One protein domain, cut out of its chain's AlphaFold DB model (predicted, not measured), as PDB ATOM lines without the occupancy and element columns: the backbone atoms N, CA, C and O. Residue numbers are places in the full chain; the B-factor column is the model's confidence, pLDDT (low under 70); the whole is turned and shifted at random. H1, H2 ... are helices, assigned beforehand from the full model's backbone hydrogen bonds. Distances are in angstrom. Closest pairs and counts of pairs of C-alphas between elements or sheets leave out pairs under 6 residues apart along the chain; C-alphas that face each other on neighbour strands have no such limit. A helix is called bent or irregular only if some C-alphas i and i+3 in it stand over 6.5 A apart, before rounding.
ATOM      1  N   GLN A   2      42.206 -73.289  22.048       54.56
ATOM      2  CA  GLN A   2      41.997 -71.978  21.390       54.56
ATOM      3  C   GLN A   2      41.334 -70.907  22.291       54.56
ATOM      4  O   GLN A   2      41.750 -69.755  22.253       54.56
ATOM      5  N   MET A   3      40.388 -71.291  23.162       57.03
ATOM      6  CA  MET A   3      39.746 -70.389  24.140       57.03
ATOM      7  C   MET A   3      40.654 -69.933  25.302       57.03
ATOM      8  O   MET A   3      40.372 -68.924  25.941       57.03
ATOM      9  N   GLU A   4      41.744 -70.647  25.600       60.69
ATOM     10  CA  GLU A   4      42.655 -70.268  26.696       60.69
ATOM     11  C   GLU A   4      43.586 -69.124  26.263       60.69
ATOM     12  O   GLU A   4      43.900 -68.231  27.050       60.69
ATOM     13  N   ALA A   5      43.971 -69.105  24.981       62.47
ATOM     14  CA  ALA A   5      44.812 -68.057  24.408       62.47
ATOM     15  C   ALA A   5      44.107 -66.687  24.365       62.47
ATOM     16  O   ALA A   5      44.732 -65.672  24.673       62.47
ATOM     17  N   SER A   6      42.811 -66.648  24.032       65.69
ATOM     18  CA  SER A   6      42.028 -65.403  24.020       65.69
ATOM     19  C   SER A   6      41.774 -64.856  25.427       65.69
ATOM     20  O   SER A   6      41.894 -63.650  25.632       65.69
ATOM     21  N   SER A   7      41.506 -65.721  26.415       71.25
ATOM     22  CA  SER A   7      41.347 -65.299  27.816       71.25
ATOM     23  C   SER A   7      42.608 -64.611  28.357       71.25
ATOM     24  O   SER A   7      42.514 -63.552  28.976       71.25
ATOM     25  N   SER A   8      43.793 -65.158  28.059       78.69
ATOM     26  CA  SER A   8      45.079 -64.555  28.439       78.69
ATOM     27  C   SER A   8      45.277 -63.160  27.825       78.69
ATOM     28  O   SER A   8      45.637 -62.217  28.528       78.69
ATOM     29  N   ALA A   9      44.953 -62.991  26.536       81.81
ATOM     30  CA  ALA A   9      45.045 -61.694  25.863       81.81
ATOM     31  C   ALA A   9      44.085 -60.646  26.460       81.81
ATOM     32  O   ALA A   9      44.495 -59.510  26.699       81.81
ATOM     33  N   ALA A  10      42.838 -61.027  26.759       82.06
ATOM     34  CA  ALA A  10      41.854 -60.135  27.371       82.06
ATOM     35  C   ALA A  10      42.264 -59.699  28.793       82.06
ATOM     36  O   ALA A  10      42.111 -58.532  29.153       82.06
ATOM     37  N   GLN A  11      42.861 -60.595  29.590       84.12
ATOM     38  CA  GLN A  11      43.366 -60.262  30.930       84.12
ATOM     39  C   GLN A  11      44.476 -59.195  30.907       84.12
ATOM     40  O   GLN A  11      44.562 -58.386  31.831       84.12
ATOM     41  N   CYS A  12      45.286 -59.124  29.843       88.88
ATOM     42  CA  CYS A  12      46.300 -58.075  29.684       88.88
ATOM     43  C   CYS A  12      45.710 -56.660  29.523       88.88
ATOM     44  O   CYS A  12      46.420 -55.685  29.771       88.88
ATOM     45  N   LEU A  13      44.432 -56.526  29.142       91.88
ATOM     46  CA  LEU A  13      43.750 -55.233  29.007       91.88
ATOM     47  C   LEU A  13      43.279 -54.662  30.356       91.88
ATOM     48  O   LEU A  13      43.099 -53.450  30.470       91.88
ATOM     49  N   LEU A  14      43.113 -55.506  31.383       93.69
ATOM     50  CA  LEU A  14      42.533 -55.117  32.675       93.69
ATOM     51  C   LEU A  14      43.360 -54.056  33.408       93.69
ATOM     52  O   LEU A  14      42.803 -53.058  33.849       93.69
ATOM     53  N   ALA A  15      44.677 -54.246  33.539       93.31
ATOM     54  CA  ALA A  15      45.520 -53.304  34.278       93.31
ATOM     55  C   ALA A  15      45.572 -51.908  33.608       93.31
ATOM     56  O   ALA A  15      45.327 -50.922  34.305       93.31
ATOM     57  N   PRO A  16      45.775 -51.779  32.275       94.88
ATOM     58  CA  PRO A  16      45.577 -50.510  31.571       94.88
ATOM     59  C   PRO A  16      44.176 -49.916  31.766       94.88
ATOM     60  O   PRO A  16      44.064 -48.733  32.076       94.88
ATOM     61  N   LEU A  17      43.113 -50.719  31.636       96.44
ATOM     62  CA  LEU A  17      41.734 -50.244  31.774       96.44
ATOM     63  C   LEU A  17      41.453 -49.691  33.180       96.44
ATOM     64  O   LEU A  17      40.955 -48.576  33.299       96.44
ATOM     65  N   ILE A  18      41.839 -50.406  34.242       96.81
ATOM     66  CA  ILE A  18      41.699 -49.950  35.637       96.81
ATOM     67  C   ILE A  18      42.482 -48.647  35.863       96.81
ATOM     68  O   ILE A  18      41.978 -47.740  36.525       96.81
ATOM     69  N   ASN A  19      43.674 -48.510  35.272       95.38
ATOM     70  CA  ASN A  19      44.479 -47.290  35.370       95.38
ATOM     71  C   ASN A  19      43.829 -46.090  34.643       95.38
ATOM     72  O   ASN A  19      43.885 -44.969  35.146       95.38
ATOM     73  N   PHE A  20      43.159 -46.293  33.500       97.44
ATOM     74  CA  PHE A  20      42.422 -45.210  32.832       97.44
ATOM     75  C   PHE A  20      41.083 -44.882  33.514       97.44
ATOM     76  O   PHE A  20      40.740 -43.704  33.612       97.44
ATOM     77  N   ILE A  21      40.370 -45.876  34.065       97.31
ATOM     78  CA  ILE A  21      39.181 -45.655  34.911       97.31
ATOM     79  C   ILE A  21      39.571 -44.897  36.193       97.31
ATOM     80  O   ILE A  21      38.831 -44.022  36.631       97.31
ATOM     81  N   HIS A  22      40.748 -45.168  36.774       96.00
ATOM     82  CA  HIS A  22      41.305 -44.376  37.879       96.00
ATOM     83  C   HIS A  22      41.510 -42.910  37.475       96.00
ATOM     84  O   HIS A  22      41.019 -42.012  38.158       96.00
ATOM     85  N   GLY A  23      42.168 -42.669  36.339       95.31
ATOM     86  CA  GLY A  23      42.389 -41.319  35.819       95.31
ATOM     87  C   GLY A  23      41.091 -40.543  35.561       95.31
ATOM     88  O   GLY A  23      40.977 -39.400  35.984       95.31
ATOM     89  N   ASP A  24      40.097 -41.162  34.926       96.56
ATOM     90  CA  ASP A  24      38.781 -40.553  34.683       96.56
ATOM     91  C   ASP A  24      38.002 -40.322  35.987       96.56
ATOM     92  O   ASP A  24      37.687 -39.192  36.344       96.56
ATOM     93  N   VAL A  25      37.708 -41.390  36.730       95.81
ATOM     94  CA  VAL A  25      36.697 -41.353  37.797       95.81
ATOM     95  C   VAL A  25      37.263 -40.845  39.125       95.81
ATOM     96  O   VAL A  25      36.558 -40.188  39.888       95.81
ATOM     97  N   VAL A  26      38.540 -41.113  39.420       94.12
ATOM     98  CA  VAL A  26      39.178 -40.622  40.650       94.12
ATOM     99  C   VAL A  26      39.824 -39.261  40.410       94.12
ATOM    100  O   VAL A  26      39.551 -38.337  41.177       94.12
ATOM    101  N   LEU A  27      40.643 -39.118  39.360       92.62
ATOM    102  CA  LEU A  27      41.421 -37.894  39.102       92.62
ATOM    103  C   LEU A  27      40.691 -36.836  38.247       92.62
ATOM    104  O   LEU A  27      41.238 -35.750  38.076       92.62
ATOM    105  N   GLU A  28      39.489 -37.123  37.730       92.94
ATOM    106  CA  GLU A  28      38.712 -36.236  36.836       92.94
ATOM    107  C   GLU A  28      39.462 -35.867  35.526       92.94
ATOM    108  O   GLU A  28      39.211 -34.831  34.902       92.94
ATOM    109  N   ASP A  29      40.380 -36.730  35.065       94.00
ATOM    110  CA  ASP A  29      41.182 -36.525  33.852       94.00
ATOM    111  C   ASP A  29      40.423 -36.955  32.578       94.00
ATOM    112  O   ASP A  29      40.367 -38.128  32.192       94.00
ATOM    113  N   ALA A  30      39.897 -35.959  31.861       92.31
ATOM    114  CA  ALA A  30      39.193 -36.127  30.589       92.31
ATOM    115  C   ALA A  30      40.061 -36.675  29.428       92.31
ATOM    116  O   ALA A  30      39.519 -37.067  28.389       92.31
ATOM    117  N   CYS A  31      41.393 -36.717  29.551       95.75
ATOM    118  CA  CYS A  31      42.246 -37.476  28.631       95.75
ATOM    119  C   CYS A  31      42.212 -38.972  28.965       95.75
ATOM    120  O   CYS A  31      42.079 -39.785  28.050       95.75
ATOM    121  N   CYS A  32      42.255 -39.338  30.249       95.88
ATOM    122  CA  CYS A  32      42.115 -40.730  30.682       95.88
ATOM    123  C   CYS A  32      40.734 -41.298  30.313       95.88
ATOM    124  O   CYS A  32      40.673 -42.393  29.760       95.88
ATOM    125  N   GLN A  33      39.661 -40.514  30.483       95.69
ATOM    126  CA  GLN A  33      38.307 -40.840  30.008       95.69
ATOM    127  C   GLN A  33      38.295 -41.237  28.521       95.69
ATOM    128  O   GLN A  33      37.846 -42.321  28.160       95.69
ATOM    129  N   LYS A  34      38.842 -40.386  27.642       95.19
ATOM    130  CA  LYS A  34      38.850 -40.632  26.189       95.19
ATOM    131  C   LYS A  34      39.666 -41.862  25.800       95.19
ATOM    132  O   LYS A  34      39.275 -42.581  24.884       95.19
ATOM    133  N   VAL A  35      40.785 -42.111  26.484       96.56
ATOM    134  CA  VAL A  35      41.603 -43.308  26.246       96.56
ATOM    135  C   VAL A  35      40.894 -44.567  26.756       96.56
ATOM    136  O   VAL A  35      40.923 -45.576  26.058       96.56
ATOM    137  N   ALA A  36      40.187 -44.508  27.890       95.75
ATOM    138  CA  ALA A  36      39.345 -45.606  28.365       95.75
ATOM    139  C   ALA A  36      38.221 -45.932  27.369       95.75
ATOM    140  O   ALA A  36      38.085 -47.089  26.983       95.75
ATOM    141  N   SER A  37      37.472 -44.933  26.885       94.25
ATOM    142  CA  SER A  37      36.422 -45.133  25.871       94.25
ATOM    143  C   SER A  37      36.970 -45.722  24.565       94.25
ATOM    144  O   SER A  37      36.355 -46.616  23.988       94.25
ATOM    145  N   ALA A  38      38.143 -45.266  24.110       94.88
ATOM    146  CA  ALA A  38      38.794 -45.804  22.916       94.88
ATOM    147  C   ALA A  38      39.280 -47.253  23.111       94.88
ATOM    148  O   ALA A  38      39.080 -48.084  22.229       94.88
ATOM    149  N   LEU A  39      39.871 -47.572  24.270       95.06
ATOM    150  CA  LEU A  39      40.300 -48.927  24.632       95.06
ATOM    151  C   LEU A  39      39.104 -49.887  24.732       95.06
ATOM    152  O   LEU A  39      39.177 -51.013  24.247       95.06
ATOM    153  N   ILE A  40      38.002 -49.418  25.323       94.44
ATOM    154  CA  ILE A  40      36.732 -50.140  25.430       94.44
ATOM    155  C   ILE A  40      36.152 -50.444  24.050       94.44
ATOM    156  O   ILE A  40      35.838 -51.598  23.780       94.44
ATOM    157  N   SER A  41      36.052 -49.447  23.167       92.94
ATOM    158  CA  SER A  41      35.497 -49.630  21.820       92.94
ATOM    159  C   SER A  41      36.388 -50.515  20.934       92.94
ATOM    160  O   SER A  41      35.881 -51.294  20.132       92.94
ATOM    161  N   ALA A  42      37.714 -50.455  21.106       95.06
ATOM    162  CA  ALA A  42      38.659 -51.289  20.362       95.06
ATOM    163  C   ALA A  42      38.665 -52.774  20.785       95.06
ATOM    164  O   ALA A  42      39.109 -53.614  20.003       95.06
ATOM    165  N   HIS A  43      38.194 -53.091  21.997       94.69
ATOM    166  CA  HIS A  43      38.229 -54.438  22.589       94.69
ATOM    167  C   HIS A  43      36.887 -54.850  23.213       94.69
ATOM    168  O   HIS A  43      36.828 -55.581  24.206       94.69
ATOM    169  N   GLU A  44      35.789 -54.342  22.655       92.38
ATOM    170  CA  GLU A  44      34.455 -54.479  23.235       92.38
ATOM    171  C   GLU A  44      34.009 -55.946  23.320       92.38
ATOM    172  O   GLU A  44      33.434 -56.363  24.325       92.38
ATOM    173  N   GLY A  45      34.334 -56.751  22.304       92.25
ATOM    174  CA  GLY A  45      34.034 -58.184  22.283       92.25
ATOM    175  C   GLY A  45      34.830 -58.972  23.324       92.25
ATOM    176  O   GLY A  45      34.263 -59.799  24.037       92.25
ATOM    177  N   GLU A  46      36.130 -58.701  23.458       93.12
ATOM    178  CA  GLU A  46      37.004 -59.343  24.441       93.12
ATOM    179  C   GLU A  46      36.616 -58.980  25.878       93.12
ATOM    180  O   GLU A  46      36.591 -59.854  26.746       93.12
ATOM    181  N   LEU A  47      36.272 -57.713  26.132       91.50
ATOM    182  CA  LEU A  47      35.846 -57.235  27.447       91.50
ATOM    183  C   LEU A  47      34.456 -57.772  27.828       91.50
ATOM    184  O   LEU A  47      34.312 -58.293  28.935       91.50
ATOM    185  N   LYS A  48      33.468 -57.755  26.915       91.62
ATOM    186  CA  LYS A  48      32.158 -58.408  27.131       91.62
ATOM    187  C   LYS A  48      32.333 -59.908  27.408       91.62
ATOM    188  O   LYS A  48      31.776 -60.417  28.378       91.62
ATOM    189  N   ALA A  49      33.158 -60.614  26.630       91.19
ATOM    190  CA  ALA A  49      33.429 -62.037  26.848       91.19
ATOM    191  C   ALA A  49      34.105 -62.320  28.204       91.19
ATOM    192  O   ALA A  49      33.759 -63.295  28.868       91.19
ATOM    193  N   LEU A  50      35.038 -61.468  28.642       90.12
ATOM    194  CA  LEU A  50      35.736 -61.603  29.925       90.12
ATOM    195  C   LEU A  50      34.816 -61.333  31.134       90.12
ATOM    196  O   LEU A  50      34.906 -62.039  32.139       90.12
ATOM    197  N   VAL A  51      33.904 -60.362  31.010       90.94
ATOM    198  CA  VAL A  51      32.823 -60.071  31.973       90.94
ATOM    199  C   VAL A  51      31.865 -61.263  32.097       90.94
ATOM    200  O   VAL A  51      31.631 -61.760  33.203       90.94
ATOM    201  N   LEU A  52      31.373 -61.778  30.964       90.25
ATOM    202  CA  LEU A  52      30.423 -62.896  30.906       90.25
ATOM    203  C   LEU A  52      31.031 -64.236  31.352       90.25
ATOM    204  O   LEU A  52      30.322 -65.071  31.911       90.25
ATOM    205  N   ALA A  53      32.339 -64.444  31.165       87.19
ATOM    206  CA  ALA A  53      33.032 -65.665  31.584       87.19
ATOM    207  C   ALA A  53      33.128 -65.847  33.115       87.19
ATOM    208  O   ALA A  53      33.552 -66.905  33.572       87.19
ATOM    209  N   GLN A  54      32.759 -64.831  33.907       85.06
ATOM    210  CA  GLN A  54      32.742 -64.857  35.379       85.06
ATOM    211  C   GLN A  54      34.100 -65.183  36.046       85.06
ATOM    212  O   GLN A  54      34.147 -65.605  37.196       85.06
ATOM    213  N   VAL A  55      35.214 -64.964  35.335       87.25
ATOM    214  CA  VAL A  55      36.586 -65.201  35.837       87.25
ATOM    215  C   VAL A  55      37.090 -64.046  36.718       87.25
ATOM    216  O   VAL A  55      38.031 -64.213  37.491       87.25
ATOM    217  N   LEU A  56      36.476 -62.864  36.606       90.00
ATOM    218  CA  LEU A  56      36.837 -61.672  37.376       90.00
ATOM    219  C   LEU A  56      36.154 -61.659  38.759       90.00
ATOM    220  O   LEU A  56      35.026 -62.142  38.870       90.00
ATOM    221  N   PRO A  57      36.758 -61.014  39.780       91.56
ATOM    222  CA  PRO A  57      36.055 -60.640  41.010       91.56
ATOM    223  C   PRO A  57      34.745 -59.914  40.684       91.56
ATOM    224  O   PRO A  57      34.720 -59.061  39.787       91.56
ATOM    225  N   SER A  58      33.654 -60.231  41.388       91.62
ATOM    226  CA  SER A  58      32.326 -59.712  41.027       91.62
ATOM    227  C   SER A  58      32.244 -58.186  41.148       91.62
ATOM    228  O   SER A  58      31.566 -57.561  40.329       91.62
ATOM    229  N   GLY A  59      33.021 -57.581  42.057       93.00
ATOM    230  CA  GLY A  59      33.229 -56.134  42.116       93.00
ATOM    231  C   GLY A  59      33.875 -55.566  40.846       93.00
ATOM    232  O   GLY A  59      33.341 -54.629  40.263       93.00
ATOM    233  N   LEU A  60      34.971 -56.152  40.341       94.50
ATOM    234  CA  LEU A  60      35.648 -55.650  39.130       94.50
ATOM    235  C   LEU A  60      34.739 -55.799  37.906       94.50
ATOM    236  O   LEU A  60      34.651 -54.890  37.082       94.50
ATOM    237  N   ARG A  61      34.018 -56.921  37.821       94.19
ATOM    238  CA  ARG A  61      33.004 -57.146  36.792       94.19
ATOM    239  C   ARG A  61      31.939 -56.040  36.813       94.19
ATOM    240  O   ARG A  61      31.755 -55.369  35.802       94.19
ATOM    241  N   LYS A  62      31.305 -55.785  37.965       94.50
ATOM    242  CA  LYS A  62      30.265 -54.747  38.105       94.50
ATOM    243  C   LYS A  62      30.798 -53.318  37.946       94.50
ATOM    244  O   LYS A  62      30.082 -52.466  37.422       94.50
ATOM    245  N   ALA A  63      32.056 -53.056  38.303       95.88
ATOM    246  CA  ALA A  63      32.722 -51.786  38.023       95.88
ATOM    247  C   ALA A  63      32.883 -51.545  36.514       95.88
ATOM    248  O   ALA A  63      32.567 -50.458  36.038       95.88
ATOM    249  N   ILE A  64      33.329 -52.555  35.757       95.69
ATOM    250  CA  ILE A  64      33.435 -52.475  34.293       95.69
ATOM    251  C   ILE A  64      32.043 -52.274  33.681       95.69
ATOM    252  O   ILE A  64      31.856 -51.319  32.931       95.69
ATOM    253  N   GLU A  65      31.055 -53.098  34.050       94.25
ATOM    254  CA  GLU A  65      29.661 -52.967  33.590       94.25
ATOM    255  C   GLU A  65      29.100 -51.551  33.826       94.25
ATOM    256  O   GLU A  65      28.613 -50.913  32.895       94.25
ATOM    257  N   THR A  66      29.231 -51.011  35.041       95.81
ATOM    258  CA  THR A  66      28.738 -49.661  35.381       95.81
ATOM    259  C   THR A  66      29.492 -48.564  34.619       95.81
ATOM    260  O   THR A  66      28.906 -47.556  34.219       95.81
ATOM    261  N   TYR A  67      30.790 -48.764  34.360       96.81
ATOM    262  CA  TYR A  67      31.601 -47.826  33.589       96.81
ATOM    263  C   TYR A  67      31.213 -47.796  32.100       96.81
ATOM    264  O   TYR A  67      31.199 -46.715  31.511       96.81
ATOM    265  N   TYR A  68      30.807 -48.931  31.511       94.88
ATOM    266  CA  TYR A  68      30.168 -48.959  30.186       94.88
ATOM    267  C   TYR A  68      28.911 -48.077  30.164       94.88
ATOM    268  O   TYR A  68      28.817 -47.181  29.325       94.88
ATOM    269  N   VAL A  69      27.982 -48.261  31.114       94.94
ATOM    270  CA  VAL A  69      26.730 -47.474  31.187       94.94
ATOM    271  C   VAL A  69      27.016 -45.971  31.274       94.94
ATOM    272  O   VAL A  69      26.468 -45.191  30.492       94.94
ATOM    273  N   ARG A  70      27.943 -45.558  32.150       96.31
ATOM    274  CA  ARG A  70      28.409 -44.161  32.239       96.31
ATOM    275  C   ARG A  70      28.991 -43.665  30.910       96.31
ATOM    276  O   ARG A  70      28.690 -42.549  30.493       96.31
ATOM    277  N   GLY A  71      29.811 -44.483  30.247       94.62
ATOM    278  CA  GLY A  71      30.446 -44.164  28.967       94.62
ATOM    279  C   GLY A  71      29.452 -43.922  27.829       94.62
ATOM    280  O   GLY A  71      29.627 -42.971  27.068       94.62
ATOM    281  N   TYR A  72      28.383 -44.717  27.733       93.31
ATOM    282  CA  TYR A  72      27.338 -44.489  26.731       93.31
ATOM    283  C   TYR A  72      26.464 -43.273  27.057       93.31
ATOM    284  O   TYR A  72      26.183 -42.488  26.155       93.31
ATOM    285  N   LEU A  73      26.067 -43.060  28.319       95.31
ATOM    286  CA  LEU A  73      25.266 -41.886  28.708       95.31
ATOM    287  C   LEU A  73      26.022 -40.559  28.510       95.31
ATOM    288  O   LEU A  73      25.408 -39.540  28.212       95.31
ATOM    289  N   LEU A  74      27.356 -40.578  28.604       94.31
ATOM    290  CA  LEU A  74      28.232 -39.469  28.203       94.31
ATOM    291  C   LEU A  74      28.226 -39.195  26.686       94.31
ATOM    292  O   LEU A  74      28.501 -38.069  26.275       94.31
ATOM    293  N   GLY A  75      27.972 -40.214  25.858       94.06
ATOM    294  CA  GLY A  75      27.997 -40.125  24.394       94.06
ATOM    295  C   GLY A  75      26.628 -39.933  23.729       94.06
ATOM    296  O   GLY A  75      26.575 -39.393  22.627       94.06
ATOM    297  N   ALA A  76      25.549 -40.373  24.381       95.31
ATOM    298  CA  ALA A  76      24.169 -40.320  23.894       95.31
ATOM    299  C   ALA A  76      23.168 -40.147  25.067       95.31
ATOM    300  O   ALA A  76      22.392 -41.061  25.369       95.31
ATOM    301  N   PRO A  77      23.185 -39.000  25.775       94.62
ATOM    302  CA  PRO A  77      22.308 -38.750  26.924       94.62
ATOM    303  C   PRO A  77      20.811 -38.742  26.574       94.62
ATOM    304  O   PRO A  77      19.966 -38.958  27.442       94.62
ATOM    305  N   GLU A  78      20.460 -38.532  25.304       94.00
ATOM    306  CA  GLU A  78      19.087 -38.561  24.799       94.00
ATOM    307  C   GLU A  78      18.420 -39.946  24.953       94.00
ATOM    308  O   GLU A  78      17.189 -40.043  24.959       94.00
ATOM    309  N   LEU A  79      19.202 -41.018  25.144       93.69
ATOM    310  CA  LEU A  79      18.690 -42.373  25.379       93.69
ATOM    311  C   LEU A  79      17.829 -42.484  26.649       93.69
ATOM    312  O   LEU A  79      16.921 -43.312  26.675       93.69
ATOM    313  N   LEU A  80      18.029 -41.608  27.644       94.94
ATOM    314  CA  LEU A  80      17.181 -41.517  28.846       94.94
ATOM    315  C   LEU A  80      15.726 -41.117  28.538       94.94
ATOM    316  O   LEU A  80      14.835 -41.364  29.343       94.94
ATOM    317  N   GLN A  81      15.480 -40.498  27.383       93.19
ATOM    318  CA  GLN A  81      14.145 -40.076  26.936       93.19
ATOM    319  C   GLN A  81      13.603 -40.969  25.818       93.19
ATOM    320  O   GLN A  81      12.392 -41.111  25.671       93.19
ATOM    321  N   GLN A  82      14.495 -41.571  25.028       94.25
ATOM    322  CA  GLN A  82      14.132 -42.414  23.889       94.25
ATOM    323  C   GLN A  82      13.921 -43.888  24.273       94.25
ATOM    324  O   GLN A  82      13.143 -44.571  23.612       94.25
ATOM    325  N   SER A  83      14.576 -44.386  25.330       95.88
ATOM    326  CA  SER A  83      14.492 -45.788  25.752       95.88
ATOM    327  C   SER A  83      14.038 -45.933  27.204       95.88
ATOM    328  O   SER A  83      14.815 -45.806  28.151       95.88
ATOM    329  N   ALA A  84      12.769 -46.310  27.378       95.06
ATOM    330  CA  ALA A  84      12.228 -46.703  28.678       95.06
ATOM    331  C   ALA A  84      12.982 -47.899  29.299       95.06
ATOM    332  O   ALA A  84      13.038 -48.011  30.520       95.06
ATOM    333  N   VAL A  85      13.607 -48.757  28.477       94.38
ATOM    334  CA  VAL A  85      14.400 -49.906  28.947       94.38
ATOM    335  C   VAL A  85      15.700 -49.450  29.612       94.38
ATOM    336  O   VAL A  85      16.041 -49.956  30.679       94.38
ATOM    337  N   VAL A  86      16.396 -48.456  29.041       94.44
ATOM    338  CA  VAL A  86      17.603 -47.852  29.646       94.44
ATOM    339  C   VAL A  86      17.272 -47.230  31.001       94.44
ATOM    340  O   VAL A  86      18.021 -47.380  31.962       94.44
ATOM    341  N   VAL A  87      16.116 -46.574  31.108       96.06
ATOM    342  CA  VAL A  87      15.659 -46.002  32.378       96.06
ATOM    343  C   VAL A  87      15.303 -47.086  33.399       96.06
ATOM    344  O   VAL A  87      15.763 -47.016  34.537       96.06
ATOM    345  N   GLN A  88      14.554 -48.117  33.000       95.81
ATOM    346  CA  GLN A  88      14.210 -49.242  33.875       95.81
ATOM    347  C   GLN A  88      15.461 -49.960  34.402       95.81
ATOM    348  O   GLN A  88      15.525 -50.303  35.581       95.81
ATOM    349  N   THR A  89      16.480 -50.145  33.561       92.69
ATOM    350  CA  THR A  89      17.751 -50.744  33.993       92.69
ATOM    351  C   THR A  89      18.551 -49.806  34.901       92.69
ATOM    352  O   THR A  89      19.074 -50.257  35.915       92.69
ATOM    353  N   LEU A  90      18.590 -48.493  34.662       96.44
ATOM    354  CA  LEU A  90      19.197 -47.562  35.628       96.44
ATOM    355  C   LEU A  90      18.494 -47.594  36.999       96.44
ATOM    356  O   LEU A  90      19.171 -47.559  38.025       96.44
ATOM    357  N   GLN A  91      17.166 -47.745  37.031       96.75
ATOM    358  CA  GLN A  91      16.397 -47.921  38.269       96.75
ATOM    359  C   GLN A  91      16.708 -49.260  38.969       96.75
ATOM    360  O   GLN A  91      16.913 -49.276  40.183       96.75
ATOM    361  N   GLN A  92      16.830 -50.365  38.226       94.44
ATOM    362  CA  GLN A  92      17.254 -51.668  38.770       94.44
ATOM    363  C   GLN A  92      18.688 -51.633  39.323       94.44
ATOM    364  O   GLN A  92      18.950 -52.164  40.400       94.44
ATOM    365  N   LEU A  93      19.622 -50.972  38.629       94.25
ATOM    366  CA  LEU A  93      20.980 -50.743  39.132       94.25
ATOM    367  C   LEU A  93      20.942 -49.945  40.437       94.25
ATOM    368  O   LEU A  93      21.616 -50.305  41.396       94.25
ATOM    369  N   ALA A  94      20.128 -48.891  40.493       95.56
ATOM    370  CA  ALA A  94      19.951 -48.060  41.677       95.56
ATOM    371  C   ALA A  94      19.327 -48.818  42.866       95.56
ATOM    372  O   ALA A  94      19.668 -48.553  44.018       95.56
ATOM    373  N   GLU A  95      18.434 -49.775  42.614       95.06
ATOM    374  CA  GLU A  95      17.904 -50.713  43.611       95.06
ATOM    375  C   GLU A  95      18.996 -51.660  44.134       95.06
ATOM    376  O   GLU A  95      19.295 -51.624  45.325       95.06
ATOM    377  N   VAL A  96      19.705 -52.377  43.253       92.88
ATOM    378  CA  VAL A  96      20.834 -53.264  43.618       92.88
ATOM    379  C   VAL A  96      21.960 -52.519  44.356       92.88
ATOM    380  O   VAL A  96      22.619 -53.085  45.229       92.88
ATOM    381  N   LEU A  97      22.188 -51.246  44.025       93.62
ATOM    382  CA  LEU A  97      23.154 -50.376  44.695       93.62
ATOM    383  C   LEU A  97      22.699 -49.949  46.099       93.62
ATOM    384  O   LEU A  97      23.514 -49.951  47.022       93.62
ATOM    385  N   ARG A  98      21.413 -49.614  46.287       92.94
ATOM    386  CA  ARG A  98      20.835 -49.319  47.614       92.94
ATOM    387  C   ARG A  98      20.869 -50.555  48.510       92.94
ATOM    388  O   ARG A  98      21.366 -50.466  49.635       92.94
ATOM    389  N   ASP A  99      20.481 -51.703  47.958       88.75
ATOM    390  CA  ASP A  99      20.478 -53.024  48.595       88.75
ATOM    391  C   ASP A  99      21.861 -53.705  48.588       88.75
ATOM    392  O   ASP A  99      21.981 -54.930  48.629       88.75
ATOM    393  N   ALA A 100      22.950 -52.925  48.632       70.31
ATOM    394  CA  ALA A 100      24.324 -53.432  48.706       70.31
ATOM    395  C   ALA A 100      24.609 -54.336  49.931       70.31
ATOM    396  O   ALA A 100      25.683 -54.925  50.021       70.31
ATOM    397  N   SER A 101      23.664 -54.494  50.865       65.44
ATOM    398  CA  SER A 101      23.688 -55.553  51.885       65.44
ATOM    399  C   SER A 101      23.736 -56.956  51.262       65.44
ATOM    400  O   SER A 101      24.378 -57.838  51.827       65.44
ATOM    401  N   VAL A 102      23.147 -57.148  50.075       62.19
ATOM    402  CA  VAL A 102      23.232 -58.382  49.273       62.19
ATOM    403  C   VAL A 102      24.684 -58.699  48.888       62.19
ATOM    404  O   VAL A 102      25.102 -59.850  48.979       62.19
ATOM    405  N   LEU A 103      25.495 -57.682  48.568       68.00
ATOM    406  CA  LEU A 103      26.931 -57.835  48.266       68.00
ATOM    407  C   LEU A 103      27.775 -58.217  49.501       68.00
ATOM    408  O   LEU A 103      28.954 -58.534  49.362       68.00
ATOM    409  N   GLY A 104      27.189 -58.167  50.702       63.19
ATOM    410  CA  GLY A 104      27.822 -58.546  51.967       63.19
ATOM    411  C   GLY A 104      27.341 -59.877  52.557       63.19
ATOM    412  O   GLY A 104      27.785 -60.223  53.649       63.19
ATOM    413  N   GLN A 105      26.442 -60.618  51.890       55.66
ATOM    414  CA  GLN A 105      25.918 -61.889  52.425       55.66
ATOM    415  C   GLN A 105      26.832 -63.109  52.201       55.66
ATOM    416  O   GLN A 105      26.592 -64.150  52.812       55.66
ATOM    417  N   PRO A 125      32.901 -49.712  51.113       87.94
ATOM    418  CA  PRO A 125      32.407 -49.814  49.737       87.94
ATOM    419  C   PRO A 125      30.873 -49.780  49.669       87.94
ATOM    420  O   PRO A 125      30.304 -49.104  48.815       87.94
ATOM    421  N   HIS A 126      30.215 -50.435  50.634       90.19
ATOM    422  CA  HIS A 126      28.760 -50.439  50.821       90.19
ATOM    423  C   HIS A 126      28.164 -49.027  50.907       90.19
ATOM    424  O   HIS A 126      27.247 -48.712  50.150       90.19
ATOM    425  N   ALA A 127      28.717 -48.155  51.757       88.69
ATOM    426  CA  ALA A 127      28.195 -46.801  51.951       88.69
ATOM    427  C   ALA A 127      28.254 -45.962  50.662       88.69
ATOM    428  O   ALA A 127      27.349 -45.172  50.392       88.69
ATOM    429  N   PHE A 128      29.286 -46.164  49.834       85.56
ATOM    430  CA  PHE A 128      29.385 -45.517  48.526       85.56
ATOM    431  C   PHE A 128      28.369 -46.053  47.520       85.56
ATOM    432  O   PHE A 128      27.734 -45.260  46.831       85.56
ATOM    433  N   LEU A 129      28.198 -47.376  47.448       93.94
ATOM    434  CA  LEU A 129      27.227 -48.003  46.549       93.94
ATOM    435  C   LEU A 129      25.799 -47.573  46.917       93.94
ATOM    436  O   LEU A 129      25.071 -47.094  46.052       93.94
ATOM    437  N   SER A 130      25.441 -47.612  48.202       94.69
ATOM    438  CA  SER A 130      24.109 -47.222  48.679       94.69
ATOM    439  C   SER A 130      23.808 -45.736  48.435       94.69
ATOM    440  O   SER A 130      22.732 -45.396  47.940       94.69
ATOM    441  N   SER A 131      24.787 -44.848  48.665       93.81
ATOM    442  CA  SER A 131      24.660 -43.420  48.335       93.81
ATOM    443  C   SER A 131      24.524 -43.176  46.829       93.81
ATOM    444  O   SER A 131      23.706 -42.354  46.424       93.81
ATOM    445  N   ALA A 132      25.294 -43.881  45.995       95.25
ATOM    446  CA  ALA A 132      25.206 -43.750  44.544       95.25
ATOM    447  C   ALA A 132      23.857 -44.255  44.011       95.25
ATOM    448  O   ALA A 132      23.254 -43.602  43.165       95.25
ATOM    449  N   GLY A 133      23.339 -45.368  44.542       96.38
ATOM    450  CA  GLY A 133      22.011 -45.877  44.195       96.38
ATOM    451  C   GLY A 133      20.881 -44.915  44.574       96.38
ATOM    452  O   GLY A 133      19.918 -44.776  43.821       96.38
ATOM    453  N   ALA A 134      21.002 -44.186  45.689       96.62
ATOM    454  CA  ALA A 134      20.050 -43.128  46.024       96.62
ATOM    455  C   ALA A 134      20.055 -42.007  44.966       96.62
ATOM    456  O   ALA A 134      19.006 -41.722  44.391       96.62
ATOM    457  N   SER A 135      21.226 -41.450  44.636       96.75
ATOM    458  CA  SER A 135      21.340 -40.370  43.641       96.75
ATOM    459  C   SER A 135      20.936 -40.800  42.228       96.75
ATOM    460  O   SER A 135      20.214 -40.068  41.563       96.75
ATOM    461  N   ILE A 136      21.305 -42.009  41.782       97.69
ATOM    462  CA  ILE A 136      20.863 -42.540  40.477       97.69
ATOM    463  C   ILE A 136      19.332 -42.647  40.426       97.69
ATOM    464  O   ILE A 136      18.756 -42.355  39.385       97.69
ATOM    465  N   THR A 137      18.662 -43.017  41.528       97.50
ATOM    466  CA  THR A 137      17.185 -43.021  41.580       97.50
ATOM    467  C   THR A 137      16.631 -41.609  41.361       97.50
ATOM    468  O   THR A 137      15.814 -41.402  40.466       97.50
ATOM    469  N   GLU A 138      17.115 -40.642  42.144       97.31
ATOM    470  CA  GLU A 138      16.665 -39.243  42.142       97.31
ATOM    471  C   GLU A 138      16.876 -38.562  40.779       97.31
ATOM    472  O   GLU A 138      15.927 -38.042  40.189       97.31
ATOM    473  N   ASP A 139      18.090 -38.631  40.226       97.88
ATOM    474  CA  ASP A 139      18.409 -38.010  38.937       97.88
ATOM    475  C   ASP A 139      17.602 -38.626  37.787       97.88
ATOM    476  O   ASP A 139      17.143 -37.909  36.898       97.88
ATOM    477  N   VAL A 140      17.408 -39.949  37.787       96.88
ATOM    478  CA  VAL A 140      16.664 -40.647  36.727       96.88
ATOM    479  C   VAL A 140      15.174 -40.308  36.773       96.88
ATOM    480  O   VAL A 140      14.579 -40.079  35.717       96.88
ATOM    481  N   GLU A 141      14.572 -40.207  37.962       96.31
ATOM    482  CA  GLU A 141      13.187 -39.744  38.114       96.31
ATOM    483  C   GLU A 141      13.009 -38.302  37.607       96.31
ATOM    484  O   GLU A 141      12.030 -38.017  36.913       96.31
ATOM    485  N   VAL A 142      13.965 -37.398  37.856       96.69
ATOM    486  CA  VAL A 142      13.920 -36.033  37.298       96.69
ATOM    487  C   VAL A 142      14.107 -36.041  35.773       96.69
ATOM    488  O   VAL A 142      13.332 -35.403  35.055       96.69
ATOM    489  N   LEU A 143      15.085 -36.791  35.257       96.06
ATOM    490  CA  LEU A 143      15.446 -36.810  33.831       96.06
ATOM    491  C   LEU A 143      14.384 -37.452  32.921       96.06
ATOM    492  O   LEU A 143      14.305 -37.089  31.744       96.06
ATOM    493  N   GLN A 144      13.529 -38.333  33.460       94.31
ATOM    494  CA  GLN A 144      12.304 -38.794  32.789       94.31
ATOM    495  C   GLN A 144      11.337 -37.642  32.470       94.31
ATOM    496  O   GLN A 144      10.679 -37.654  31.430       94.31
ATOM    497  N   HIS A 145      11.223 -36.664  33.373       94.62
ATOM    498  CA  HIS A 145      10.224 -35.596  33.301       94.62
ATOM    499  C   HIS A 145      10.762 -34.318  32.644       94.62
ATOM    500  O   HIS A 145      10.003 -33.590  32.002       94.62
ATOM    501  N   GLN A 146      12.058 -34.032  32.792       94.88
ATOM    502  CA  GLN A 146      12.689 -32.820  32.277       94.88
ATOM    503  C   GLN A 146      14.126 -33.088  31.815       94.88
ATOM    504  O   GLN A 146      14.942 -33.628  32.554       94.88
ATOM    505  N   HIS A 147      14.479 -32.619  30.613       92.88
ATOM    506  CA  HIS A 147      15.882 -32.578  30.203       92.88
ATOM    507  C   HIS A 147      16.627 -31.493  30.993       92.88
ATOM    508  O   HIS A 147      16.402 -30.301  30.769       92.88
ATOM    509  N   ASP A 148      17.523 -31.892  31.892       95.81
ATOM    510  CA  ASP A 148      18.412 -30.977  32.601       95.81
ATOM    511  C   ASP A 148      19.855 -31.493  32.603       95.81
ATOM    512  O   ASP A 148      20.156 -32.602  33.038       95.81
ATOM    513  N   ASN A 149      20.768 -30.638  32.142       94.88
ATOM    514  CA  ASN A 149      22.196 -30.924  32.107       94.88
ATOM    515  C   ASN A 149      22.810 -31.020  33.514       94.88
ATOM    516  O   ASN A 149      23.840 -31.673  33.664       94.88
ATOM    517  N   ALA A 150      22.211 -30.392  34.536       96.19
ATOM    518  CA  ALA A 150      22.703 -30.489  35.910       96.19
ATOM    519  C   ALA A 150      22.446 -31.883  36.506       96.19
ATOM    520  O   ALA A 150      23.398 -32.541  36.923       96.19
ATOM    521  N   HIS A 151      21.200 -32.367  36.454       96.56
ATOM    522  CA  HIS A 151      20.839 -33.728  36.881       96.56
ATOM    523  C   HIS A 151      21.537 -34.801  36.027       96.56
ATOM    524  O   HIS A 151      22.026 -35.794  36.554       96.56
ATOM    525  N   LEU A 152      21.706 -34.577  34.715       96.69
ATOM    526  CA  LEU A 152      22.499 -35.474  33.863       96.69
ATOM    527  C   LEU A 152      23.968 -35.552  34.313       96.69
ATOM    528  O   LEU A 152      24.531 -36.642  34.402       96.69
ATOM    529  N   ALA A 153      24.602 -34.416  34.613       95.50
ATOM    530  CA  ALA A 153      25.973 -34.403  35.122       95.50
ATOM    531  C   ALA A 153      26.076 -35.062  36.509       95.50
ATOM    532  O   ALA A 153      27.062 -35.744  36.789       95.50
ATOM    533  N   HIS A 154      25.060 -34.899  37.358       96.31
ATOM    534  CA  HIS A 154      24.984 -35.545  38.665       96.31
ATOM    535  C   HIS A 154      24.841 -37.075  38.536       96.31
ATOM    536  O   HIS A 154      25.658 -37.793  39.111       96.31
ATOM    537  N   LEU A 155      23.976 -37.570  37.643       97.06
ATOM    538  CA  LEU A 155      23.838 -38.993  37.303       97.06
ATOM    539  C   LEU A 155      25.157 -39.615  36.812       97.06
ATOM    540  O   LEU A 155      25.558 -40.692  37.259       97.06
ATOM    541  N   ILE A 156      25.873 -38.928  35.914       96.81
ATOM    542  CA  ILE A 156      27.192 -39.363  35.418       96.81
ATOM    543  C   ILE A 156      28.241 -39.424  36.541       96.81
ATOM    544  O   ILE A 156      29.122 -40.293  36.516       96.81
ATOM    545  N   ASN A 157      28.147 -38.538  37.534       94.94
ATOM    546  CA  ASN A 157      29.010 -38.558  38.713       94.94
ATOM    547  C   ASN A 157      28.614 -39.677  39.685       94.94
ATOM    548  O   ASN A 157      29.496 -40.399  40.138       94.94
ATOM    549  N   ALA A 158      27.320 -39.901  39.932       96.25
ATOM    550  CA  ALA A 158      26.819 -40.979  40.785       96.25
ATOM    551  C   ALA A 158      27.172 -42.372  40.228       96.25
ATOM    552  O   ALA A 158      27.645 -43.238  40.965       96.25
ATOM    553  N   LEU A 159      27.066 -42.570  38.907       96.94
ATOM    554  CA  LEU A 159      27.575 -43.772  38.232       96.94
ATOM    555  C   LEU A 159      29.099 -43.915  38.384       96.94
ATOM    556  O   LEU A 159      29.601 -45.023  38.563       96.94
ATOM    557  N   GLY A 160      29.850 -42.808  38.363       95.94
ATOM    558  CA  GLY A 160      31.276 -42.805  38.694       95.94
ATOM    559  C   GLY A 160      31.539 -43.228  40.145       95.94
ATOM    560  O   GLY A 160      32.372 -44.097  40.405       95.94
ATOM    561  N   ASP A 161      30.782 -42.685  41.096       94.38
ATOM    562  CA  ASP A 161      30.915 -43.019  42.510       94.38
ATOM    563  C   ASP A 161      30.582 -44.499  42.799       94.38
ATOM    564  O   ASP A 161      31.259 -45.116  43.634       94.38
ATOM    565  N   ALA A 162      29.637 -45.088  42.051       95.81
ATOM    566  CA  ALA A 162      29.346 -46.524  42.043       95.81
ATOM    567  C   ALA A 162      30.498 -47.364  41.456       95.81
ATOM    568  O   ALA A 162      30.887 -48.363  42.062       95.81
ATOM    569  N   VAL A 163      31.109 -46.947  40.335       96.56
ATOM    570  CA  VAL A 163      32.316 -47.602  39.779       96.56
ATOM    571  C   VAL A 163      33.441 -47.646  40.817       96.56
ATOM    572  O   VAL A 163      34.074 -48.688  40.984       96.56
ATOM    573  N   VAL A 164      33.662 -46.561  41.568       95.50
ATOM    574  CA  VAL A 164      34.656 -46.545  42.655       95.50
ATOM    575  C   VAL A 164      34.278 -47.518  43.776       95.50
ATOM    576  O   VAL A 164      35.141 -48.266  44.233       95.50
ATOM    577  N   GLY A 165      33.009 -47.547  44.202       94.31
ATOM    578  CA  GLY A 165      32.529 -48.494  45.217       94.31
ATOM    579  C   GLY A 165      32.752 -49.956  44.809       94.31
ATOM    580  O   GLY A 165      33.287 -50.744  45.588       94.31
ATOM    581  N   TYR A 166      32.440 -50.299  43.558       95.69
ATOM    582  CA  TYR A 166      32.654 -51.640  43.015       95.69
ATOM    583  C   TYR A 166      34.144 -51.994  42.862       95.69
ATOM    584  O   TYR A 166      34.524 -53.126  43.160       95.69
ATOM    585  N   MET A 167      35.011 -51.047  42.475       96.19
ATOM    586  CA  MET A 167      36.470 -51.258  42.434       96.19
ATOM    587  C   MET A 167      37.082 -51.445  43.831       96.19
ATOM    588  O   MET A 167      37.982 -52.270  43.993       96.19
ATOM    589  N   MET A 168      36.598 -50.723  44.849       94.06
ATOM    590  CA  MET A 168      37.016 -50.942  46.242       94.06
ATOM    591  C   MET A 168      36.606 -52.344  46.714       94.06
ATOM    592  O   MET A 168      37.462 -53.114  47.136       94.06
ATOM    593  N   HIS A 169      35.341 -52.728  46.512       93.25
ATOM    594  CA  HIS A 169      34.856 -54.080  46.814       93.25
ATOM    595  C   HIS A 169      35.646 -55.172  46.061       93.25
ATOM    596  O   HIS A 169      35.950 -56.215  46.632       93.25
ATOM    597  N   ALA A 170      36.060 -54.924  44.813       93.56
ATOM    598  CA  ALA A 170      36.930 -55.830  44.061       93.56
ATOM    599  C   ALA A 170      38.317 -56.004  44.701       93.56
ATOM    600  O   ALA A 170      38.853 -57.112  44.722       93.56
ATOM    601  N   SER A 171      38.902 -54.916  45.214       93.75
ATOM    602  CA  SER A 171      40.170 -54.950  45.952       93.75
ATOM    603  C   SER A 171      40.031 -55.760  47.244       93.75
ATOM    604  O   SER A 171      40.890 -56.594  47.528       93.75
ATOM    605  N   ASP A 172      38.934 -55.575  47.981       91.94
ATOM    606  CA  ASP A 172      38.654 -56.307  49.223       91.94
ATOM    607  C   ASP A 172      38.439 -57.809  48.956       91.94
ATOM    608  O   ASP A 172      39.032 -58.648  49.633       91.94
ATOM    609  N   GLN A 173      37.694 -58.164  47.900       91.12
ATOM    610  CA  GLN A 173      37.549 -59.550  47.431       91.12
ATOM    611  C   GLN A 173      38.904 -60.193  47.097       91.12
ATOM    612  O   GLN A 173      39.164 -61.330  47.492       91.12
ATOM    613  N   CYS A 174      39.790 -59.475  46.400       90.44
ATOM    614  CA  CYS A 174      41.127 -59.978  46.074       90.44
ATOM    615  C   CYS A 174      42.003 -60.153  47.325       90.44
ATOM    616  O   CYS A 174      42.747 -61.130  47.423       90.44
ATOM    617  N   ALA A 175      41.909 -59.232  48.290       89.50
ATOM    618  CA  ALA A 175      42.625 -59.320  49.558       89.50
ATOM    619  C   ALA A 175      42.143 -60.514  50.401       89.50
ATOM    620  O   ALA A 175      42.971 -61.272  50.911       89.50
ATOM    621  N   GLN A 176      40.826 -60.735  50.476       89.00
ATOM    622  CA  GLN A 176      40.234 -61.883  51.163       89.00
ATOM    623  C   GLN A 176      40.660 -63.208  50.513       89.00
ATOM    624  O   GLN A 176      41.179 -64.086  51.197       89.00
ATOM    625  N   GLN A 177      40.557 -63.329  49.184       87.19
ATOM    626  CA  GLN A 177      40.998 -64.525  48.452       87.19
ATOM    627  C   GLN A 177      42.492 -64.833  48.663       87.19
ATOM    628  O   GLN A 177      42.872 -66.001  48.777       87.19
ATOM    629  N   ALA A 178      43.341 -63.804  48.756       86.25
ATOM    630  CA  ALA A 178      44.756 -63.966  49.082       86.25
ATOM    631  C   ALA A 178      44.979 -64.413  50.540       86.25
ATOM    632  O   ALA A 178      45.824 -65.276  50.788       86.25
ATOM    633  N   ALA A 179      44.216 -63.877  51.499       87.19
ATOM    634  CA  ALA A 179      44.268 -64.294  52.900       87.19
ATOM    635  C   ALA A 179      43.815 -65.754  53.079       87.19
ATOM    636  O   ALA A 179      44.506 -66.536  53.727       87.19
ATOM    637  N   ASP A 180      42.715 -66.155  52.440       86.31
ATOM    638  CA  ASP A 180      42.221 -67.535  52.427       86.31
ATOM    639  C   ASP A 180      43.230 -68.521  51.818       86.31
ATOM    640  O   ASP A 180      43.480 -69.598  52.369       86.31
ATOM    641  N   TYR A 181      43.894 -68.125  50.728       84.75
ATOM    642  CA  TYR A 181      44.954 -68.928  50.122       84.75
ATOM    643  C   TYR A 181      46.140 -69.130  51.082       84.75
ATOM    644  O   TYR A 181      46.633 -70.251  51.231       84.75
ATOM    645  N   LEU A 182      46.569 -68.071  51.783       85.56
ATOM    646  CA  LEU A 182      47.641 -68.130  52.788       85.56
ATOM    647  C   LEU A 182      47.244 -68.943  54.033       85.56
ATOM    648  O   LEU A 182      48.077 -69.664  54.583       85.56
ATOM    649  N   ASN A 183      45.975 -68.879  54.440       89.44
ATOM    650  CA  ASN A 183      45.400 -69.695  55.513       89.44
ATOM    651  C   ASN A 183      45.177 -71.164  55.094       89.44
ATOM    652  O   ASN A 183      44.924 -72.022  55.942       89.44
ATOM    653  N   GLY A 184      45.274 -71.473  53.797       87.88
ATOM    654  CA  GLY A 184      45.086 -72.812  53.242       87.88
ATOM    655  C   GLY A 184      43.628 -73.280  53.175       87.88
ATOM    656  O   GLY A 184      43.396 -74.465  52.923       87.88
ATOM    657  N   THR A 185      42.654 -72.386  53.379       83.38
ATOM    658  CA  THR A 185      41.214 -72.690  53.287       83.38
ATOM    659  C   THR A 185      40.824 -72.981  51.832       83.38
ATOM    660  O   THR A 185      40.177 -73.988  51.537       83.38
ATOM    661  N   ALA A 195      48.010 -61.446  38.463       68.12
ATOM    662  CA  ALA A 195      48.728 -60.640  39.468       68.12
ATOM    663  C   ALA A 195      49.064 -59.197  39.014       68.12
ATOM    664  O   ALA A 195      49.125 -58.290  39.839       68.12
ATOM    665  N   ALA A 196      49.209 -58.971  37.703       78.19
ATOM    666  CA  ALA A 196      49.381 -57.656  37.091       78.19
ATOM    667  C   ALA A 196      48.236 -56.656  37.368       78.19
ATOM    668  O   ALA A 196      48.515 -55.476  37.564       78.19
ATOM    669  N   TYR A 197      46.963 -57.082  37.389       86.25
ATOM    670  CA  TYR A 197      45.836 -56.166  37.635       86.25
ATOM    671  C   TYR A 197      45.515 -55.991  39.125       86.25
ATOM    672  O   TYR A 197      44.929 -54.975  39.500       86.25
ATOM    673  N   LEU A 198      45.942 -56.920  39.988       89.00
ATOM    674  CA  LEU A 198      45.768 -56.810  41.442       89.00
ATOM    675  C   LEU A 198      46.480 -55.570  42.004       89.00
ATOM    676  O   LEU A 198      45.911 -54.845  42.819       89.00
ATOM    677  N   THR A 199      47.686 -55.266  41.512       89.69
ATOM    678  CA  THR A 199      48.412 -54.039  41.879       89.69
ATOM    679  C   THR A 199      47.659 -52.776  41.441       89.69
ATOM    680  O   THR A 199      47.584 -51.819  42.210       89.69
ATOM    681  N   SER A 200      47.039 -52.782  40.253       90.88
ATOM    682  CA  SER A 200      46.175 -51.683  39.794       90.88
ATOM    683  C   SER A 200      44.917 -51.524  40.654       90.88
ATOM    684  O   SER A 200      44.572 -50.394  40.983       90.88
ATOM    685  N   LEU A 201      44.262 -52.615  41.079       92.62
ATOM    686  CA  LEU A 201      43.114 -52.556  42.000       92.62
ATOM    687  C   LEU A 201      43.498 -51.980  43.369       92.62
ATOM    688  O   LEU A 201      42.824 -51.082  43.870       92.62
ATOM    689  N   GLN A 202      44.604 -52.443  43.955       92.50
ATOM    690  CA  GLN A 202      45.059 -51.958  45.260       92.50
ATOM    691  C   GLN A 202      45.477 -50.478  45.201       92.50
ATOM    692  O   GLN A 202      45.160 -49.704  46.109       92.50
ATOM    693  N   HIS A 203      46.138 -50.056  44.115       91.56
ATOM    694  CA  HIS A 203      46.442 -48.647  43.855       91.56
ATOM    695  C   HIS A 203      45.165 -47.817  43.649       91.56
ATOM    696  O   HIS A 203      45.054 -46.720  44.196       91.56
ATOM    697  N   PHE A 204      44.178 -48.347  42.918       94.31
ATOM    698  CA  PHE A 204      42.886 -47.695  42.717       94.31
ATOM    699  C   PHE A 204      42.197 -47.444  44.060       94.31
ATOM    700  O   PHE A 204      41.863 -46.302  44.360       94.31
ATOM    701  N   ALA A 205      42.013 -48.481  44.884       92.56
ATOM    702  CA  ALA A 205      41.267 -48.389  46.139       92.56
ATOM    703  C   ALA A 205      41.930 -47.426  47.139       92.56
ATOM    704  O   ALA A 205      41.270 -46.537  47.683       92.56
ATOM    705  N   THR A 206      43.249 -47.547  47.328       90.62
ATOM    706  CA  THR A 206      44.014 -46.667  48.228       90.62
ATOM    707  C   THR A 206      44.008 -45.208  47.760       90.62
ATOM    708  O   THR A 206      43.792 -44.298  48.564       90.62
ATOM    709  N   SER A 207      44.180 -44.963  46.457       92.31
ATOM    710  CA  SER A 207      44.141 -43.614  45.887       92.31
ATOM    711  C   SER A 207      42.733 -43.003  45.891       92.31
ATOM    712  O   SER A 207      42.589 -41.817  46.188       92.31
ATOM    713  N   ALA A 208      41.689 -43.792  45.620       90.50
ATOM    714  CA  ALA A 208      40.302 -43.333  45.609       90.50
ATOM    715  C   ALA A 208      39.824 -42.870  46.990       90.50
ATOM    716  O   ALA A 208      39.216 -41.802  47.094       90.50
ATOM    717  N   ALA A 209      40.154 -43.618  48.050       87.19
ATOM    718  CA  ALA A 209      39.892 -43.200  49.425       87.19
ATOM    719  C   ALA A 209      40.590 -41.863  49.735       87.19
ATOM    720  O   ALA A 209      39.930 -40.877  50.071       87.19
ATOM    721  N   ALA A 210      41.905 -41.781  49.497       87.75
ATOM    722  CA  ALA A 210      42.690 -40.574  49.753       87.75
ATOM    723  C   ALA A 210      42.191 -39.340  48.971       87.75
ATOM    724  O   ALA A 210      42.165 -38.230  49.514       87.75
ATOM    725  N   HIS A 211      41.760 -39.512  47.715       88.69
ATOM    726  CA  HIS A 211      41.227 -38.417  46.904       88.69
ATOM    727  C   HIS A 211      39.815 -37.998  47.341       88.69
ATOM    728  O   HIS A 211      39.520 -36.798  47.364       88.69
ATOM    729  N   ARG A 212      38.942 -38.937  47.730       78.94
ATOM    730  CA  ARG A 212      37.629 -38.596  48.299       78.94
ATOM    731  C   ARG A 212      37.771 -37.861  49.627       78.94
ATOM    732  O   ARG A 212      37.125 -36.833  49.799       78.94
ATOM    733  N   ASP A 213      38.677 -38.281  50.505       78.06
ATOM    734  CA  ASP A 213      38.933 -37.577  51.766       78.06
ATOM    735  C   ASP A 213      39.616 -36.215  51.555       78.06
ATOM    736  O   ASP A 213      39.470 -35.315  52.381       78.06
ATOM    737  N   ALA A 214      40.329 -36.006  50.441       86.44
ATOM    738  CA  ALA A 214      40.773 -34.678  50.013       86.44
ATOM    739  C   ALA A 214      39.616 -33.805  49.483       86.44
ATOM    740  O   ALA A 214      39.494 -32.655  49.905       86.44
ATOM    741  N   ARG A 215      38.728 -34.341  48.624       82.06
ATOM    742  CA  ARG A 215      37.521 -33.625  48.148       82.06
ATOM    743  C   ARG A 215      36.575 -33.281  49.306       82.06
ATOM    744  O   ARG A 215      36.036 -32.180  49.319       82.06
ATOM    745  N   ARG A 216      36.408 -34.176  50.286       79.06
ATOM    746  CA  ARG A 216      35.592 -33.963  51.494       79.06
ATOM    747  C   ARG A 216      36.093 -32.751  52.284       79.06
ATOM    748  O   ARG A 216      35.367 -31.768  52.380       79.06
ATOM    749  N   ARG A 217      37.369 -32.759  52.689       85.69
ATOM    750  CA  ARG A 217      38.010 -31.640  53.404       85.69
ATOM    751  C   ARG A 217      37.998 -30.330  52.619       85.69
ATOM    752  O   ARG A 217      37.897 -29.266  53.217       85.69
ATOM    753  N   ALA A 218      38.076 -30.384  51.288       86.88
ATOM    754  CA  ALA A 218      37.951 -29.194  50.446       86.88
ATOM    755  C   ALA A 218      36.520 -28.617  50.433       86.88
ATOM    756  O   ALA A 218      36.367 -27.398  50.423       86.88
ATOM    757  N   ARG A 219      35.480 -29.466  50.466       81.50
ATOM    758  CA  ARG A 219      34.073 -29.039  50.606       81.50
ATOM    759  C   ARG A 219      33.792 -28.492  52.008       81.50
ATOM    760  O   ARG A 219      33.204 -27.425  52.120       81.50
ATOM    761  N   GLU A 220      34.266 -29.179  53.046       85.94
ATOM    762  CA  GLU A 220      34.151 -28.757  54.450       85.94
ATOM    763  C   GLU A 220      34.812 -27.381  54.658       85.94
ATOM    764  O   GLU A 220      34.154 -26.448  55.106       85.94
ATOM    765  N   ALA A 221      36.055 -27.195  54.200       93.44
ATOM    766  CA  ALA A 221      36.748 -25.903  54.274       93.44
ATOM    767  C   ALA A 221      36.078 -24.789  53.442       93.44
ATOM    768  O   ALA A 221      36.160 -23.615  53.807       93.44
ATOM    769  N   ALA A 222      35.409 -25.124  52.331       92.31
ATOM    770  CA  ALA A 222      34.634 -24.155  51.554       92.31
ATOM    771  C   ALA A 222      33.351 -23.725  52.289       92.31
ATOM    772  O   ALA A 222      33.048 -22.535  52.328       92.31
ATOM    773  N   GLN A 223      32.646 -24.667  52.926       90.31
ATOM    774  CA  GLN A 223      31.480 -24.381  53.767       90.31
ATOM    775  C   GLN A 223      31.865 -23.586  55.023       90.31
ATOM    776  O   GLN A 223      31.180 -22.631  55.372       90.31
ATOM    777  N   GLU A 224      32.989 -23.906  55.670       94.31
ATOM    778  CA  GLU A 224      33.525 -23.105  56.778       94.31
ATOM    779  C   GLU A 224      33.859 -21.672  56.338       94.31
ATOM    780  O   GLU A 224      33.556 -20.727  57.067       94.31
ATOM    781  N   CYS A 283      22.094 -60.917  34.003       55.00
ATOM    782  CA  CYS A 283      21.813 -60.461  32.635       55.00
ATOM    783  C   CYS A 283      21.948 -58.941  32.467       55.00
ATOM    784  O   CYS A 283      22.213 -58.481  31.358       55.00
ATOM    785  N   PHE A 284      21.835 -58.181  33.565       53.09
ATOM    786  CA  PHE A 284      21.752 -56.718  33.617       53.09
ATOM    787  C   PHE A 284      22.528 -55.972  32.519       53.09
ATOM    788  O   PHE A 284      21.933 -55.324  31.665       53.09
ATOM    789  N   ALA A 285      23.860 -56.070  32.508       50.03
ATOM    790  CA  ALA A 285      24.667 -55.308  31.561       50.03
ATOM    791  C   ALA A 285      24.490 -55.785  30.115       50.03
ATOM    792  O   ALA A 285      24.572 -54.970  29.207       50.03
ATOM    793  N   SER A 286      24.207 -57.072  29.892       59.72
ATOM    794  CA  SER A 286      23.898 -57.594  28.558       59.72
ATOM    795  C   SER A 286      22.527 -57.132  28.061       59.72
ATOM    796  O   SER A 286      22.366 -56.958  26.860       59.72
ATOM    797  N   GLU A 287      21.561 -56.918  28.956       67.06
ATOM    798  CA  GLU A 287      20.242 -56.361  28.628       67.06
ATOM    799  C   GLU A 287      20.314 -54.851  28.385       67.06
ATOM    800  O   GLU A 287      19.730 -54.373  27.416       67.06
ATOM    801  N   VAL A 288      21.104 -54.111  29.175       59.03
ATOM    802  CA  VAL A 288      21.447 -52.706  28.886       59.03
ATOM    803  C   VAL A 288      22.120 -52.598  27.519       59.03
ATOM    804  O   VAL A 288      21.661 -51.842  26.669       59.03
ATOM    805  N   LEU A 289      23.181 -53.376  27.284       62.91
ATOM    806  CA  LEU A 289      23.920 -53.380  26.021       62.91
ATOM    807  C   LEU A 289      23.011 -53.735  24.842       62.91
ATOM    808  O   LEU A 289      22.987 -52.982  23.880       62.91
ATOM    809  N   ALA A 290      22.208 -54.799  24.934       71.88
ATOM    810  CA  ALA A 290      21.269 -55.173  23.878       71.88
ATOM    811  C   ALA A 290      20.214 -54.083  23.626       71.88
ATOM    812  O   ALA A 290      20.031 -53.670  22.486       71.88
ATOM    813  N   ALA A 291      19.574 -53.545  24.670       68.56
ATOM    814  CA  ALA A 291      18.561 -52.499  24.525       68.56
ATOM    815  C   ALA A 291      19.129 -51.166  24.000       68.56
ATOM    816  O   ALA A 291      18.400 -50.373  23.401       68.56
ATOM    817  N   MET A 292      20.421 -50.904  24.219       62.72
ATOM    818  CA  MET A 292      21.123 -49.729  23.699       62.72
ATOM    819  C   MET A 292      21.651 -49.951  22.280       62.72
ATOM    820  O   MET A 292      21.537 -49.047  21.456       62.72
ATOM    821  N   GLU A 293      22.154 -51.145  21.962       70.44
ATOM    822  CA  GLU A 293      22.482 -51.566  20.596       70.44
ATOM    823  C   GLU A 293      21.221 -51.537  19.711       70.44
ATOM    824  O   GLU A 293      21.262 -50.948  18.632       70.44
ATOM    825  N   ASP A 294      20.077 -52.031  20.199       72.88
ATOM    826  CA  ASP A 294      18.774 -51.950  19.521       72.88
ATOM    827  C   ASP A 294      18.294 -50.495  19.354       72.88
ATOM    828  O   ASP A 294      17.885 -50.104  18.258       72.88
ATOM    829  N   ALA A 295      18.388 -49.650  20.391       62.03
ATOM    830  CA  ALA A 295      18.017 -48.230  20.299       62.03
ATOM    831  C   ALA A 295      18.902 -47.439  19.310       62.03
ATOM    832  O   ALA A 295      18.428 -46.513  18.639       62.03
ATOM    833  N   LEU A 296      20.175 -47.821  19.179       57.38
ATOM    834  CA  LEU A 296      21.115 -47.286  18.190       57.38
ATOM    835  C   LEU A 296      20.973 -47.946  16.806       57.38
ATOM    836  O   LEU A 296      21.459 -47.391  15.820       57.38
ATOM    837  N   ALA A 297      20.299 -49.095  16.696       62.19
ATOM    838  CA  ALA A 297      19.967 -49.754  15.431       62.19
ATOM    839  C   ALA A 297      18.691 -49.193  14.772       62.19
ATOM    840  O   ALA A 297      18.472 -49.417  13.577       62.19
ATOM    841  N   VAL A 298      17.865 -48.431  15.502       63.00
ATOM    842  CA  VAL A 298      16.716 -47.716  14.926       63.00
ATOM    843  C   VAL A 298      17.214 -46.706  13.873       63.00
ATOM    844  O   VAL A 298      18.009 -45.819  14.189       63.00
ATOM    845  N   PRO A 299      16.749 -46.759  12.609       55.88
ATOM    846  CA  PRO A 299      17.290 -45.901  11.550       55.88
ATOM    847  C   PRO A 299      17.017 -44.402  11.773       55.88
ATOM    848  O   PRO A 299      17.747 -43.556  11.251       55.88
ATOM    849  N   GLU A 300      15.997 -44.052  12.559       55.44
ATOM    850  CA  GLU A 300      15.676 -42.663  12.900       55.44
ATOM    851  C   GLU A 300      16.713 -42.037  13.850       55.44
ATOM    852  O   GLU A 300      17.131 -40.903  13.608       55.44
ATOM    853  N   SER A 301      17.208 -42.772  14.858       51.69
ATOM    854  CA  SER A 301      18.225 -42.266  15.796       51.69
ATOM    855  C   SER A 301      19.580 -42.075  15.101       51.69
ATOM    856  O   SER A 301      20.203 -41.021  15.250       51.69
TER     857      SER A 301
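This is residues 2 to 105, 125 to 185, 195 to 224 and 283 to 301 of the 538 residues of an uncharacterized protein of Leptomonas pyrrhocoris (UniProt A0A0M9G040). The longest helix, H8, belongs to an up-and-down bundle of H4, H6, H7, H8 and H10, five helices each running against the one before it in the chain. H1b and H9 run side by side, H9 crosses H8 with residues 198 to 208 over residues 164 to 174, H1b meets H8 with residues 25 to 26 alone, H2 packs on H1b, and residues 178 to 183 of H8 and residues 213 to 224 of H9 stick out. The printed part has 214 residues with ten named helices, H1 to H10 in order along the chain, and no named strand: the class is all helix. The whole is compact, with a radius of gyration of the C-alphas of 17.5 A, and spans 56 by 55 by 36 A.

H8, residues 149 to 183, is 50.9 A long, from C-alpha 149 at (22.196, -30.924, 32.107) to C-alpha 183 at (45.400, -69.695, 55.513). H7, residues 125 to 145, measures 31.1 A, H4, residues 58 to 75, 26.1 A, and H9, residues 195 to 224, 44.0 A. H9 is neither bent nor irregular, but only just: C-alphas 196 and 199 are 6.1 A apart. H1, residues 2 to 26, was assigned as one helix by its hydrogen bonds but is bent, with C-alphas 12 and 15 6.7 A apart; its arms are H1a, residues 2 to 12, and H1b, residues 15 to 26. The others are H2, 30 to 42, H3, 44 to 52, H5, 79 to 82, H6, 84 to 98, and H10, 283 to 297.

H8 and H7 form a hairpin at 25 degrees, closest at the C-alphas of Pro 125 and Gly 165, 4.7 A. H4 touches H8 at 18 degrees, opposite ways, closest at C-alphas 59 and 170, 4.2 A. H6 touches H7, closest at C-alphas 94 and 133, 3.9 A. H10 touches H6 with Val 288 and Val 86 closest, their C-alphas 6.2 A apart. H5 touches H7, closest at C-alphas 81 and 144, 6.3 A. H9 touches H8 at a steep tilt of 46 degrees, closest at C-alphas 205 and 168, 5.0 A, and H1b at 5 degrees, closest at C-alphas 197 and 15, 4.4 A. H2 and H1b form a hairpin, closest at C-alphas 33 and 24, 4.7 A. H3 touches H1a, about perpendicular at 80 degrees, closest at C-alphas 46 and 10, 5.7 A. H1b, H2, H3, H4, H6, H8 and H10 have every O i to N i+4 pair within hydrogen-bond range; H1a has 6 of 7, H7 16 of 17 and H9 24 of 26, and H5 is too short for such a pair.

The C-alphas of Gln 2 and Glu 224, 60.9 A apart, are the farthest pair. Three cuts leave out residues 106 to 124, 186 to 194 and 225 to 282, with gaps of 14.0, 19.8 and 46.0 A between C-alphas. Of the links that are printed whole, none is long. Mean pLDDT of the printed part is 88.0; 27 residues are under 70, among them residues 2 to 6, 101 to 105 and 283 to 289.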